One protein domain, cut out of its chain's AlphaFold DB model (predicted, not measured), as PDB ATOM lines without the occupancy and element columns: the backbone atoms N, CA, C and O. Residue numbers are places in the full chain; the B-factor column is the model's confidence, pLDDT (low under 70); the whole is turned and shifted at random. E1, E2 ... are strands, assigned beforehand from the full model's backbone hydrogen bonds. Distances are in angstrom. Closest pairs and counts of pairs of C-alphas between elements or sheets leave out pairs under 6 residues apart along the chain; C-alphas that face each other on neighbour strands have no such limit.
ATOM      1  N   TYR A   9     128.205 152.101 145.111       55.41
ATOM      2  CA  TYR A   9     128.403 152.135 146.554       55.41
ATOM      3  C   TYR A   9     127.797 153.444 147.066       55.41
ATOM      4  O   TYR A   9     128.008 154.491 146.458       55.41
ATOM      5  N   ARG A  10     126.998 153.354 148.131       56.66
ATOM      6  CA  ARG A  10     126.288 154.475 148.745       56.66
ATOM      7  C   ARG A  10     127.178 155.085 149.821       56.66
ATOM      8  O   ARG A  10     127.445 154.428 150.826       56.66
ATOM      9  N   CYS A  11     127.583 156.335 149.624       61.12
ATOM     10  CA  CYS A  11     128.171 157.152 150.677       61.12
ATOM     11  C   CYS A  11     127.190 158.240 151.090       61.12
ATOM     12  O   CYS A  11     126.917 159.156 150.314       61.12
ATOM     13  N   ASP A  12     126.673 158.119 152.310       62.56
ATOM     14  CA  ASP A  12     125.844 159.144 152.925       62.56
ATOM     15  C   ASP A  12     126.750 160.062 153.750       62.56
ATOM     16  O   ASP A  12     127.388 159.616 154.705       62.56
ATOM     17  N   ILE A  13     126.796 161.345 153.397       63.91
ATOM     18  CA  ILE A  13     127.373 162.374 154.262       63.91
ATOM     19  C   ILE A  13     126.206 163.105 154.914       63.91
ATOM     20  O   ILE A  13     125.443 163.808 154.246       63.91
ATOM     21  N   ILE A  14     126.052 162.906 156.223       62.56
ATOM     22  CA  ILE A  14     125.143 163.711 157.039       62.56
ATOM     23  C   ILE A  14     125.761 165.107 157.109       62.56
ATOM     24  O   ILE A  14     126.887 165.258 157.581       62.56
ATOM     25  N   LEU A  15     125.064 166.108 156.573       58.62
ATOM     26  CA  LEU A  15     125.513 167.496 156.658       58.62
ATOM     27  C   LEU A  15     125.378 167.952 158.117       58.62
ATOM     28  O   LEU A  15     124.416 167.570 158.787       58.62
ATOM     29  N   GLU A  16     126.354 168.709 158.628       51.94
ATOM     30  CA  GLU A  16     126.357 169.120 160.037       51.94
ATOM     31  C   GLU A  16     125.070 169.882 160.416       51.94
ATOM     32  O   GLU A  16     124.567 170.672 159.607       51.94
ATOM     33  N   PRO A  17     124.557 169.713 161.656       45.41
ATOM     34  CA  PRO A  17     123.321 170.356 162.119       45.41
ATOM     35  C   PRO A  17     123.312 171.886 161.977       45.41
ATOM     36  O   PRO A  17     122.254 172.492 161.826       45.41
ATOM     37  N   GLU A  94     101.133 160.493 175.001       68.81
ATOM     38  CA  GLU A  94     102.264 160.044 174.196       68.81
ATOM     39  C   GLU A  94     102.925 161.261 173.560       68.81
ATOM     40  O   GLU A  94     102.315 161.969 172.761       68.81
ATOM     41  N   THR A  95     104.181 161.510 173.925       71.06
ATOM     42  CA  THR A  95     104.973 162.553 173.272       71.06
ATOM     43  C   THR A  95     105.617 161.996 172.007       71.06
ATOM     44  O   THR A  95     105.997 160.826 171.938       71.06
ATOM     45  N   PHE A  96     105.737 162.831 170.981       71.00
ATOM     46  CA  PHE A  96     106.367 162.467 169.720       71.00
ATOM     47  C   PHE A  96     107.324 163.568 169.309       71.00
ATOM     48  O   PHE A  96     106.979 164.747 169.344       71.00
ATOM     49  N   THR A  97     108.530 163.167 168.929       76.12
ATOM     50  CA  THR A  97     109.560 164.083 168.451       76.12
ATOM     51  C   THR A  97     109.896 163.737 167.015       76.12
ATOM     52  O   THR A  97     110.079 162.570 166.664       76.12
ATOM     53  N   GLU A  98     109.958 164.762 166.176       79.69
ATOM     54  CA  GLU A  98     110.392 164.633 164.796       79.69
ATOM     55  C   GLU A  98     111.665 165.443 164.599       79.69
ATOM     56  O   GLU A  98     111.762 166.591 165.025       79.69
ATOM     57  N   HIS A  99     112.636 164.832 163.939       79.38
ATOM     58  CA  HIS A  99     113.899 165.446 163.585       79.38
ATOM     59  C   HIS A  99     114.092 165.346 162.075       79.38
ATOM     60  O   HIS A  99     114.103 164.247 161.513       79.38
ATOM     61  N   ARG A 100     114.288 166.488 161.411       82.81
ATOM     62  CA  ARG A 100     114.521 166.562 159.963       82.81
ATOM     63  C   ARG A 100     115.919 167.073 159.661       82.81
ATOM     64  O   ARG A 100     116.300 168.129 160.142       82.81
ATOM     65  N   SER A 101     116.647 166.361 158.809       77.94
ATOM     66  CA  SER A 101     117.988 166.737 158.346       77.94
ATOM     67  C   SER A 101     118.125 166.524 156.844       77.94
ATOM     68  O   SER A 101     117.439 165.676 156.279       77.94
ATOM     69  N   VAL A 102     119.043 167.237 156.196       78.94
ATOM     70  CA  VAL A 102     119.409 166.982 154.795       78.94
ATOM     71  C   VAL A 102     120.759 166.277 154.753       78.94
ATOM     72  O   VAL A 102     121.688 166.645 155.467       78.94
ATOM     73  N   CYS A 103     120.880 165.255 153.914       78.31
ATOM     74  CA  CYS A 103     122.141 164.572 153.658       78.31
ATOM     75  C   CYS A 103     122.478 164.602 152.167       78.31
ATOM     76  O   CYS A 103     121.606 164.793 151.313       78.31
ATOM     77  N   LEU A 104     123.755 164.391 151.860       80.31
ATOM     78  CA  LEU A 104     124.226 164.196 150.497       80.31
ATOM     79  C   LEU A 104     124.476 162.709 150.245       80.31
ATOM     80  O   LEU A 104     125.134 162.043 151.046       80.31
ATOM     81  N   ARG A 105     124.005 162.213 149.104       83.25
ATOM     82  CA  ARG A 105     124.334 160.891 148.571       83.25
ATOM     83  C   ARG A 105     125.146 161.033 147.304       83.25
ATOM     84  O   ARG A 105     124.829 161.875 146.470       83.25
ATOM     85  N   PHE A 106     126.165 160.200 147.157       83.19
ATOM     86  CA  PHE A 106     127.027 160.185 145.980       83.19
ATOM     87  C   PHE A 106     126.902 158.864 145.231       83.19
ATOM     88  O   PHE A 106     126.911 157.799 145.847       83.19
ATOM     89  N   GLU A 107     126.847 158.940 143.904       84.69
ATOM     90  CA  GLU A 107     126.852 157.779 143.018       84.69
ATOM     91  C   GLU A 107     127.946 157.915 141.943       84.69
ATOM     92  O   GLU A 107     128.123 159.001 141.381       84.69
ATOM     93  N   PRO A 108     128.694 156.839 141.623       83.19
ATOM     94  CA  PRO A 108     129.647 156.850 140.518       83.19
ATOM     95  C   PRO A 108     128.956 157.184 139.196       83.19
ATOM     96  O   PRO A 108     127.957 156.555 138.838       83.19
ATOM     97  N   GLN A 109     129.528 158.109 138.429       76.81
ATOM     98  CA  GLN A 109     129.012 158.403 137.099       76.81
ATOM     99  C   GLN A 109     129.321 157.226 136.163       76.81
ATOM    100  O   GLN A 109     130.472 156.976 135.817       76.81
ATOM    101  N   CYS A 110     128.303 156.462 135.769       65.69
ATOM    102  CA  CYS A 110     128.497 155.337 134.859       65.69
ATOM    103  C   CYS A 110     128.580 155.857 133.420       65.69
ATOM    104  O   CYS A 110     127.734 156.635 132.992       65.69
ATOM    105  N   LYS A 111     129.560 155.393 132.637       58.59
ATOM    106  CA  LYS A 111     129.748 155.812 131.230       58.59
ATOM    107  C   LYS A 111     128.522 155.568 130.332       58.59
ATOM    108  O   LYS A 111     128.412 156.168 129.271       58.59
ATOM    109  N   LYS A 139     102.552 155.836 159.732       80.94
ATOM    110  CA  LYS A 139     101.671 155.692 160.887       80.94
ATOM    111  C   LYS A 139     101.976 156.788 161.904       80.94
ATOM    112  O   LYS A 139     103.134 156.989 162.267       80.94
ATOM    113  N   MET A 140     100.944 157.481 162.378       78.44
ATOM    114  CA  MET A 140     101.090 158.483 163.441       78.44
ATOM    115  C   MET A 140     101.641 157.831 164.720       78.44
ATOM    116  O   MET A 140     101.259 156.706 165.050       78.44
ATOM    117  N   PHE A 141     102.532 158.525 165.438       74.31
ATOM    118  CA  PHE A 141     103.105 158.097 166.730       74.31
ATOM    119  C   PHE A 141     103.925 156.791 166.705       74.31
ATOM    120  O   PHE A 141     103.942 156.040 167.681       74.31
ATOM    121  N   HIS A 142     104.602 156.494 165.592       79.94
ATOM    122  CA  HIS A 142     105.475 155.322 165.465       79.94
ATOM    123  C   HIS A 142     106.896 155.722 165.088       79.94
ATOM    124  O   HIS A 142     107.110 156.708 164.381       79.94
ATOM    125  N   ASN A 143     107.862 154.923 165.548       81.25
ATOM    126  CA  ASN A 143     109.249 155.097 165.148       81.25
ATOM    127  C   ASN A 143     109.384 154.793 163.657       81.25
ATOM    128  O   ASN A 143     109.046 153.695 163.216       81.25
ATOM    129  N   GLN A 144     109.881 155.754 162.888       83.25
ATOM    130  CA  GLN A 144     110.096 155.588 161.455       83.25
ATOM    131  C   GLN A 144     111.234 156.489 160.978       83.25
ATOM    132  O   GLN A 144     111.487 157.557 161.540       83.25
ATOM    133  N   VAL A 145     111.905 156.039 159.920       84.31
ATOM    134  CA  VAL A 145     112.925 156.814 159.215       84.31
ATOM    135  C   VAL A 145     112.517 156.905 157.755       84.31
ATOM    136  O   VAL A 145     112.432 155.888 157.066       84.31
ATOM    137  N   LEU A 146     112.272 158.122 157.280       84.69
ATOM    138  CA  LEU A 146     111.899 158.390 155.896       84.69
ATOM    139  C   LEU A 146     113.041 159.105 155.174       84.69
ATOM    140  O   LEU A 146     113.688 159.988 155.733       84.69
ATOM    141  N   ASN A 147     113.289 158.704 153.926       84.88
ATOM    142  CA  ASN A 147     114.354 159.242 153.087       84.88
ATOM    143  C   ASN A 147     113.756 159.747 151.773       84.88
ATOM    144  O   ASN A 147     113.444 158.947 150.892       84.88
ATOM    145  N   TYR A 148     113.623 161.062 151.626       84.62
ATOM    146  CA  TYR A 148     113.033 161.679 150.441       84.62
ATOM    147  C   TYR A 148     114.104 162.280 149.546       84.62
ATOM    148  O   TYR A 148     114.878 163.130 149.981       84.62
ATOM    149  N   ARG A 149     114.134 161.856 148.281       84.06
ATOM    150  CA  ARG A 149     114.984 162.459 147.251       84.06
ATOM    151  C   ARG A 149     114.501 163.884 146.983       84.06
ATOM    152  O   ARG A 149     113.346 164.067 146.603       84.06
ATOM    153  N   LEU A 150     115.374 164.875 147.140       83.50
ATOM    154  CA  LEU A 150     115.042 166.250 146.775       83.50
ATOM    155  C   LEU A 150     115.169 166.422 145.260       83.50
ATOM    156  O   LEU A 150     116.227 166.175 144.671       83.50
ATOM    157  N   ILE A 151     114.072 166.831 144.629       82.31
ATOM    158  CA  ILE A 151     113.981 167.004 143.177       82.31
ATOM    159  C   ILE A 151     114.940 168.123 142.738       82.31
ATOM    160  O   ILE A 151     115.107 169.113 143.441       82.31
ATOM    161  N   HIS A 152     115.583 167.952 141.578       76.56
ATOM    162  CA  HIS A 152     116.478 168.945 140.960       76.56
ATOM    163  C   HIS A 152     117.727 169.324 141.783       76.56
ATOM    164  O   HIS A 152     118.354 170.344 141.514       76.56
ATOM    165  N   THR A 153     118.138 168.489 142.742       80.19
ATOM    166  CA  THR A 153     119.376 168.690 143.529       80.19
ATOM    167  C   THR A 153     120.581 167.904 143.007       80.19
ATOM    168  O   THR A 153     121.653 167.942 143.612       80.19
ATOM    169  N   ASP A 154     120.414 167.189 141.892       83.50
ATOM    170  CA  ASP A 154     121.476 166.424 141.244       83.50
ATOM    171  C   ASP A 154     122.588 167.354 140.745       83.50
ATOM    172  O   ASP A 154     122.346 168.295 139.988       83.50
ATOM    173  N   ARG A 155     123.826 167.084 141.156       83.00
ATOM    174  CA  ARG A 155     125.016 167.820 140.717       83.00
ATOM    175  C   ARG A 155     126.150 166.856 140.430       83.00
ATOM    176  O   ARG A 155     126.399 165.946 141.211       83.00
ATOM    177  N   VAL A 156     126.866 167.068 139.333       85.88
ATOM    178  CA  VAL A 156     128.101 166.326 139.058       85.88
ATOM    179  C   VAL A 156     129.249 167.056 139.736       85.88
ATOM    180  O   VAL A 156     129.466 168.239 139.489       85.88
ATOM    181  N   THR A 157     129.973 166.355 140.600       85.94
ATOM    182  CA  THR A 157     131.110 166.900 141.343       85.94
ATOM    183  C   THR A 157     132.305 165.952 141.263       85.94
ATOM    184  O   THR A 157     132.172 164.764 140.950       85.94
ATOM    185  N   GLY A 158     133.502 166.486 141.500       87.12
ATOM    186  CA  GLY A 158     134.694 165.667 141.665       87.12
ATOM    187  C   GLY A 158     134.570 164.774 142.898       87.12
ATOM    188  O   GLY A 158     134.044 165.186 143.932       87.12
ATOM    189  N   CYS A 159     135.046 163.531 142.812       87.44
ATOM    190  CA  CYS A 159     135.029 162.624 143.953       87.44
ATOM    191  C   CYS A 159     135.932 163.161 145.071       87.44
ATOM    192  O   CYS A 159     137.160 163.098 144.965       87.44
ATOM    193  N   SER A 160     135.320 163.629 146.159       84.62
ATOM    194  CA  SER A 160     136.013 164.164 147.336       84.62
ATOM    195  C   SER A 160     136.903 163.119 148.013       84.62
ATOM    196  O   SER A 160     138.011 163.429 148.440       84.62
ATOM    197  N   TYR A 161     136.467 161.858 148.038       85.62
ATOM    198  CA  TYR A 161     137.186 160.770 148.702       85.62
ATOM    199  C   TYR A 161     138.540 160.441 148.062       85.62
ATOM    200  O   TYR A 161     139.518 160.193 148.766       85.62
ATOM    201  N   CYS A 162     138.617 160.427 146.727       87.00
ATOM    202  CA  CYS A 162     139.888 160.238 146.024       87.00
ATOM    203  C   CYS A 162     140.510 161.544 145.537       87.00
ATOM    204  O   CYS A 162     141.502 161.474 144.820       87.00
ATOM    205  N   CYS A 198     133.940 156.483 143.600       85.31
ATOM    206  CA  CYS A 198     133.732 156.821 142.188       85.31
ATOM    207  C   CYS A 198     134.003 155.655 141.240       85.31
ATOM    208  O   CYS A 198     133.940 155.833 140.031       85.31
ATOM    209  N   LYS A 199     134.381 154.478 141.755       86.19
ATOM    210  CA  LYS A 199     134.774 153.294 140.963       86.19
ATOM    211  C   LYS A 199     135.852 153.557 139.904       86.19
ATOM    212  O   LYS A 199     135.974 152.818 138.936       86.19
ATOM    213  N   GLY A 200     136.671 154.588 140.108       86.44
ATOM    214  CA  GLY A 200     137.702 155.002 139.155       86.44
ATOM    215  C   GLY A 200     137.227 155.978 138.072       86.44
ATOM    216  O   GLY A 200     138.029 156.352 137.219       86.44
ATOM    217  N   GLU A 201     135.982 156.455 138.129       85.25
ATOM    218  CA  GLU A 201     135.408 157.387 137.146       85.25
ATOM    219  C   GLU A 201     135.756 158.856 137.408       85.25
ATOM    220  O   GLU A 201     135.438 159.710 136.588       85.25
ATOM    221  N   LYS A 202     136.465 159.166 138.508       86.44
ATOM    222  CA  LYS A 202     136.843 160.526 138.960       86.44
ATOM    223  C   LYS A 202     135.650 161.385 139.398       86.44
ATOM    224  O   LYS A 202     135.738 162.008 140.453       86.44
ATOM    225  N   MET A 203     134.564 161.371 138.636       86.38
ATOM    226  CA  MET A 203     133.347 162.143 138.860       86.38
ATOM    227  C   MET A 203     132.287 161.310 139.584       86.38
ATOM    228  O   MET A 203     132.172 160.097 139.383       86.38
ATOM    229  N   VAL A 204     131.506 161.977 140.426       86.62
ATOM    230  CA  VAL A 204     130.343 161.414 141.116       86.62
ATOM    231  C   VAL A 204     129.147 162.338 140.930       86.62
ATOM    232  O   VAL A 204     129.289 163.561 140.881       86.62
ATOM    233  N   THR A 205     127.960 161.759 140.838       85.44
ATOM    234  CA  THR A 205     126.712 162.510 140.941       85.44
ATOM    235  C   THR A 205     126.357 162.605 142.415       85.44
ATOM    236  O   THR A 205     126.138 161.588 143.068       85.44
ATOM    237  N   SER A 206     126.335 163.819 142.952       84.00
ATOM    238  CA  SER A 206     125.818 164.115 144.280       84.00
ATOM    239  C   SER A 206     124.343 164.483 144.215       84.00
ATOM    240  O   SER A 206     123.949 165.284 143.367       84.00
ATOM    241  N   GLN A 207     123.562 163.973 145.154       83.88
ATOM    242  CA  GLN A 207     122.143 164.242 145.296       83.88
ATOM    243  C   GLN A 207     121.775 164.489 146.754       83.88
ATOM    244  O   GLN A 207     122.261 163.796 147.645       83.88
ATOM    245  N   LYS A 208     120.863 165.431 147.003       83.06
ATOM    246  CA  LYS A 208     120.361 165.700 148.348       83.06
ATOM    247  C   LYS A 208     119.140 164.856 148.693       83.06
ATOM    248  O   LYS A 208     118.242 164.662 147.868       83.06
ATOM    249  N   PHE A 209     119.095 164.393 149.936       83.25
ATOM    250  CA  PHE A 209     117.955 163.687 150.510       83.25
ATOM    251  C   PHE A 209     117.541 164.335 151.829       83.25
ATOM    252  O   PHE A 209     118.388 164.649 152.660       83.25
ATOM    253  N   ALA A 210     116.237 164.483 152.046       82.75
ATOM    254  CA  ALA A 210     115.688 164.790 153.357       82.75
ATOM    255  C   ALA A 210     115.534 163.489 154.152       82.75
ATOM    256  O   ALA A 210     114.826 162.568 153.738       82.75
ATOM    257  N   HIS A 211     116.226 163.415 155.282       81.19
ATOM    258  CA  HIS A 211     116.124 162.359 156.277       81.19
ATOM    259  C   HIS A 211     115.224 162.833 157.410       81.19
ATOM    260  O   HIS A 211     115.467 163.884 158.009       81.19
ATOM    261  N   ILE A 212     114.193 162.053 157.705       78.00
ATOM    262  CA  ILE A 212     113.188 162.401 158.703       78.00
ATOM    263  C   ILE A 212     113.092 161.257 159.676       78.00
ATOM    264  O   ILE A 212     112.757 160.134 159.300       78.00
ATOM    265  N   TYR A 213     113.414 161.571 160.918       78.12
ATOM    266  CA  TYR A 213     113.400 160.647 162.023       78.12
ATOM    267  C   TYR A 213     112.233 161.008 162.918       78.12
ATOM    268  O   TYR A 213     112.140 162.115 163.437       78.12
ATOM    269  N   SER A 214     111.346 160.051 163.085       77.62
ATOM    270  CA  SER A 214     110.197 160.141 163.960       77.62
ATOM    271  C   SER A 214     110.463 159.220 165.138       77.62
ATOM    272  O   SER A 214     110.655 158.023 164.926       77.62
ATOM    273  N   PHE A 215     110.489 159.761 166.353       70.75
ATOM    274  CA  PHE A 215     110.689 158.989 167.575       70.75
ATOM    275  C   PHE A 215     109.536 159.215 168.544       70.75
ATOM    276  O   PHE A 215     109.223 160.344 168.935       70.75
ATOM    277  N   LYS A 216     108.925 158.110 168.960       65.81
ATOM    278  CA  LYS A 216     107.998 158.063 170.080       65.81
ATOM    279  C   LYS A 216     108.782 158.334 171.365       65.81
ATOM    280  O   LYS A 216     109.732 157.617 171.675       65.81
ATOM    281  N   GLY A 217     108.398 159.394 172.064       62.62
ATOM    282  CA  GLY A 217     108.950 159.780 173.353       62.62
ATOM    283  C   GLY A 217     108.309 159.012 174.508       62.62
ATOM    284  O   GLY A 217     107.719 157.943 174.336       62.62
ATOM    285  N   PHE A 218     108.427 159.573 175.710       56.00
ATOM    286  CA  PHE A 218     107.876 158.983 176.925       56.00
ATOM    287  C   PHE A 218     106.348 158.927 176.884       56.00
ATOM    288  O   PHE A 218     105.683 159.833 176.363       56.00
ATOM    289  N   SER A 219     105.811 157.853 177.462       57.28
ATOM    290  CA  SER A 219     104.386 157.685 177.709       57.28
ATOM    291  C   SER A 219     104.117 157.897 179.193       57.28
ATOM    292  O   SER A 219     104.702 157.209 180.028       57.28
ATOM    293  N   LEU A 220     103.256 158.861 179.509       54.03
ATOM    294  CA  LEU A 220     102.792 159.107 180.868       54.03
ATOM    295  C   LEU A 220     101.350 158.626 180.995       54.03
ATOM    296  O   LEU A 220     100.501 158.937 180.154       54.03
ATOM    297  N   PHE A 221     101.098 157.864 182.053       54.28
ATOM    298  CA  PHE A 221      99.769 157.416 182.438       54.28
ATOM    299  C   PHE A 221      99.293 158.275 183.596       54.28
ATOM    300  O   PHE A 221     100.001 158.419 184.593       54.28
ATOM    301  N   PHE A 222      98.094 158.822 183.462       54.19
ATOM    302  CA  PHE A 222      97.443 159.566 184.523       54.19
ATOM    303  C   PHE A 222      96.042 159.007 184.737       54.19
ATOM    304  O   PHE A 222      95.337 158.659 183.787       54.19
ATOM    305  N   PHE A 223      95.660 158.942 186.006       54.94
ATOM    306  CA  PHE A 223      94.318 158.591 186.433       54.94
ATOM    307  C   PHE A 223      93.682 159.852 187.008       54.94
ATOM    308  O   PHE A 223      94.199 160.409 187.976       54.94
ATOM    309  N   ILE A 224      92.584 160.310 186.408       58.44
ATOM    310  CA  ILE A 224      91.723 161.322 187.025       58.44
ATOM    311  C   ILE A 224      90.491 160.601 187.550       58.44
ATOM    312  O   ILE A 224      89.730 160.012 186.780       58.44
ATOM    313  N   PHE A 225      90.308 160.654 188.864       48.44
ATOM    314  CA  PHE A 225      89.068 160.247 189.507       48.44
ATOM    315  C   PHE A 225      88.072 161.393 189.361       48.44
ATOM    316  O   PHE A 225      88.331 162.504 189.824       48.44
ATOM    317  N   SER A 226      86.956 161.140 188.681       45.75
ATOM    318  CA  SER A 226      85.855 162.096 188.638       45.75
ATOM    319  C   SER A 226      84.981 161.848 189.860       45.75
ATOM    320  O   SER A 226      84.079 161.015 189.816       45.75
ATOM    321  N   THR A 227      85.256 162.546 190.962       44.88
ATOM    322  CA  THR A 227      84.292 162.662 192.062       44.88
ATOM    323  C   THR A 227      83.198 163.620 191.593       44.88
ATOM    324  O   THR A 227      83.394 164.836 191.621       44.88
ATOM    325  N   LEU A 228      82.118 163.065 191.041       42.69
ATOM    326  CA  LEU A 228      80.879 163.800 190.772       42.69
ATOM    327  C   LEU A 228      80.119 164.039 192.078       42.69
ATOM    328  O   LEU A 228      80.075 163.094 192.899       42.69
TER     329      LEU A 228
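This is residues 9 to 17, 94 to 111, 139 to 162 and 198 to 228 of the 228 residues of an uncharacterized protein of Hucho hucho (huchen) (UniProt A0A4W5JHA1). This is one long, narrow, twisted sheet, built on a ladder of two long antiparallel strands, E2 and E5, with the short E1 beside E2 and the short E3 and E4 beside E5, away from E2. The last residues, 222 to 228, of which 222 to 226 belong to E5, stick out as a free tail at one end of the rod. The printed part has 82 residues with no named helix and five named strands, E1 to E5 in chain order, and its class is all strand. The sheet is branched, and its neighbour pairs are antiparallel. The whole is extended, with a radius of gyration of the C-alphas of 20.7 A and spans of 77 by 22 by 19 A.

Begin with E5, residues 203 to 226, the strand with three neighbours, whose pairing is staggered. E2, residues 94 to 108, lies on one side of it, beside residues 204 to 219, antiparallel at 171 degrees between directions; look at N 99 and O 213, 2.8 A apart, and N 205 and O 107, 2.8 A, both within hydrogen-bond range. On the other side of E5 lies E3, residues 144 to 149, beside residues 209 to 214, antiparallel at 150 degrees, with N 210 and O 148 at 2.8 A. On that same side is E4, residues 155 to 158, beside residues 203 to 206, antiparallel at 116 degrees, with N 206 and O 155 at 2.7 A. Move to the other side of E2 from E5 and find E1, residues 11 to 14, beside residues 103 to 106, antiparallel at 136 degrees; N 13 and O 104 are 3.0 A apart, and the facing C-alphas of Ile 14 and Cys 103 are 4.6 A apart. E1, E3 and E4 are edge strands. E3 and E4 are apart, and so are E1 and E3.

Find C-alpha 203 at (133.347, 162.143, 138.860); from there E5 runs 68.8 A to C-alpha 226 at (85.855, 162.096, 188.638). E2 starts at C-alpha 94, (102.264, 160.044, 174.196), and runs 43.5 A to C-alpha 108. E3 measures 16.5 A, E4 10.0 A and E1 9.6 A.

The two C-alphas farthest apart are those of Lys 111 and Leu 228, at 77.4 A; Leu 228 is the chain's last residue. Residues 18 to 93, 112 to 138 and 163 to 197 are not printed, and the C-alphas across these cuts are 26.4 A, 40.8 A and 8.0 A apart. The link from E3 to E4 is tight; the others run across cuts. The mean pLDDT of the printed part is 74.2, and it is under 70 at residues 9 to 17, 94, 110 to 111 and 216 to 228.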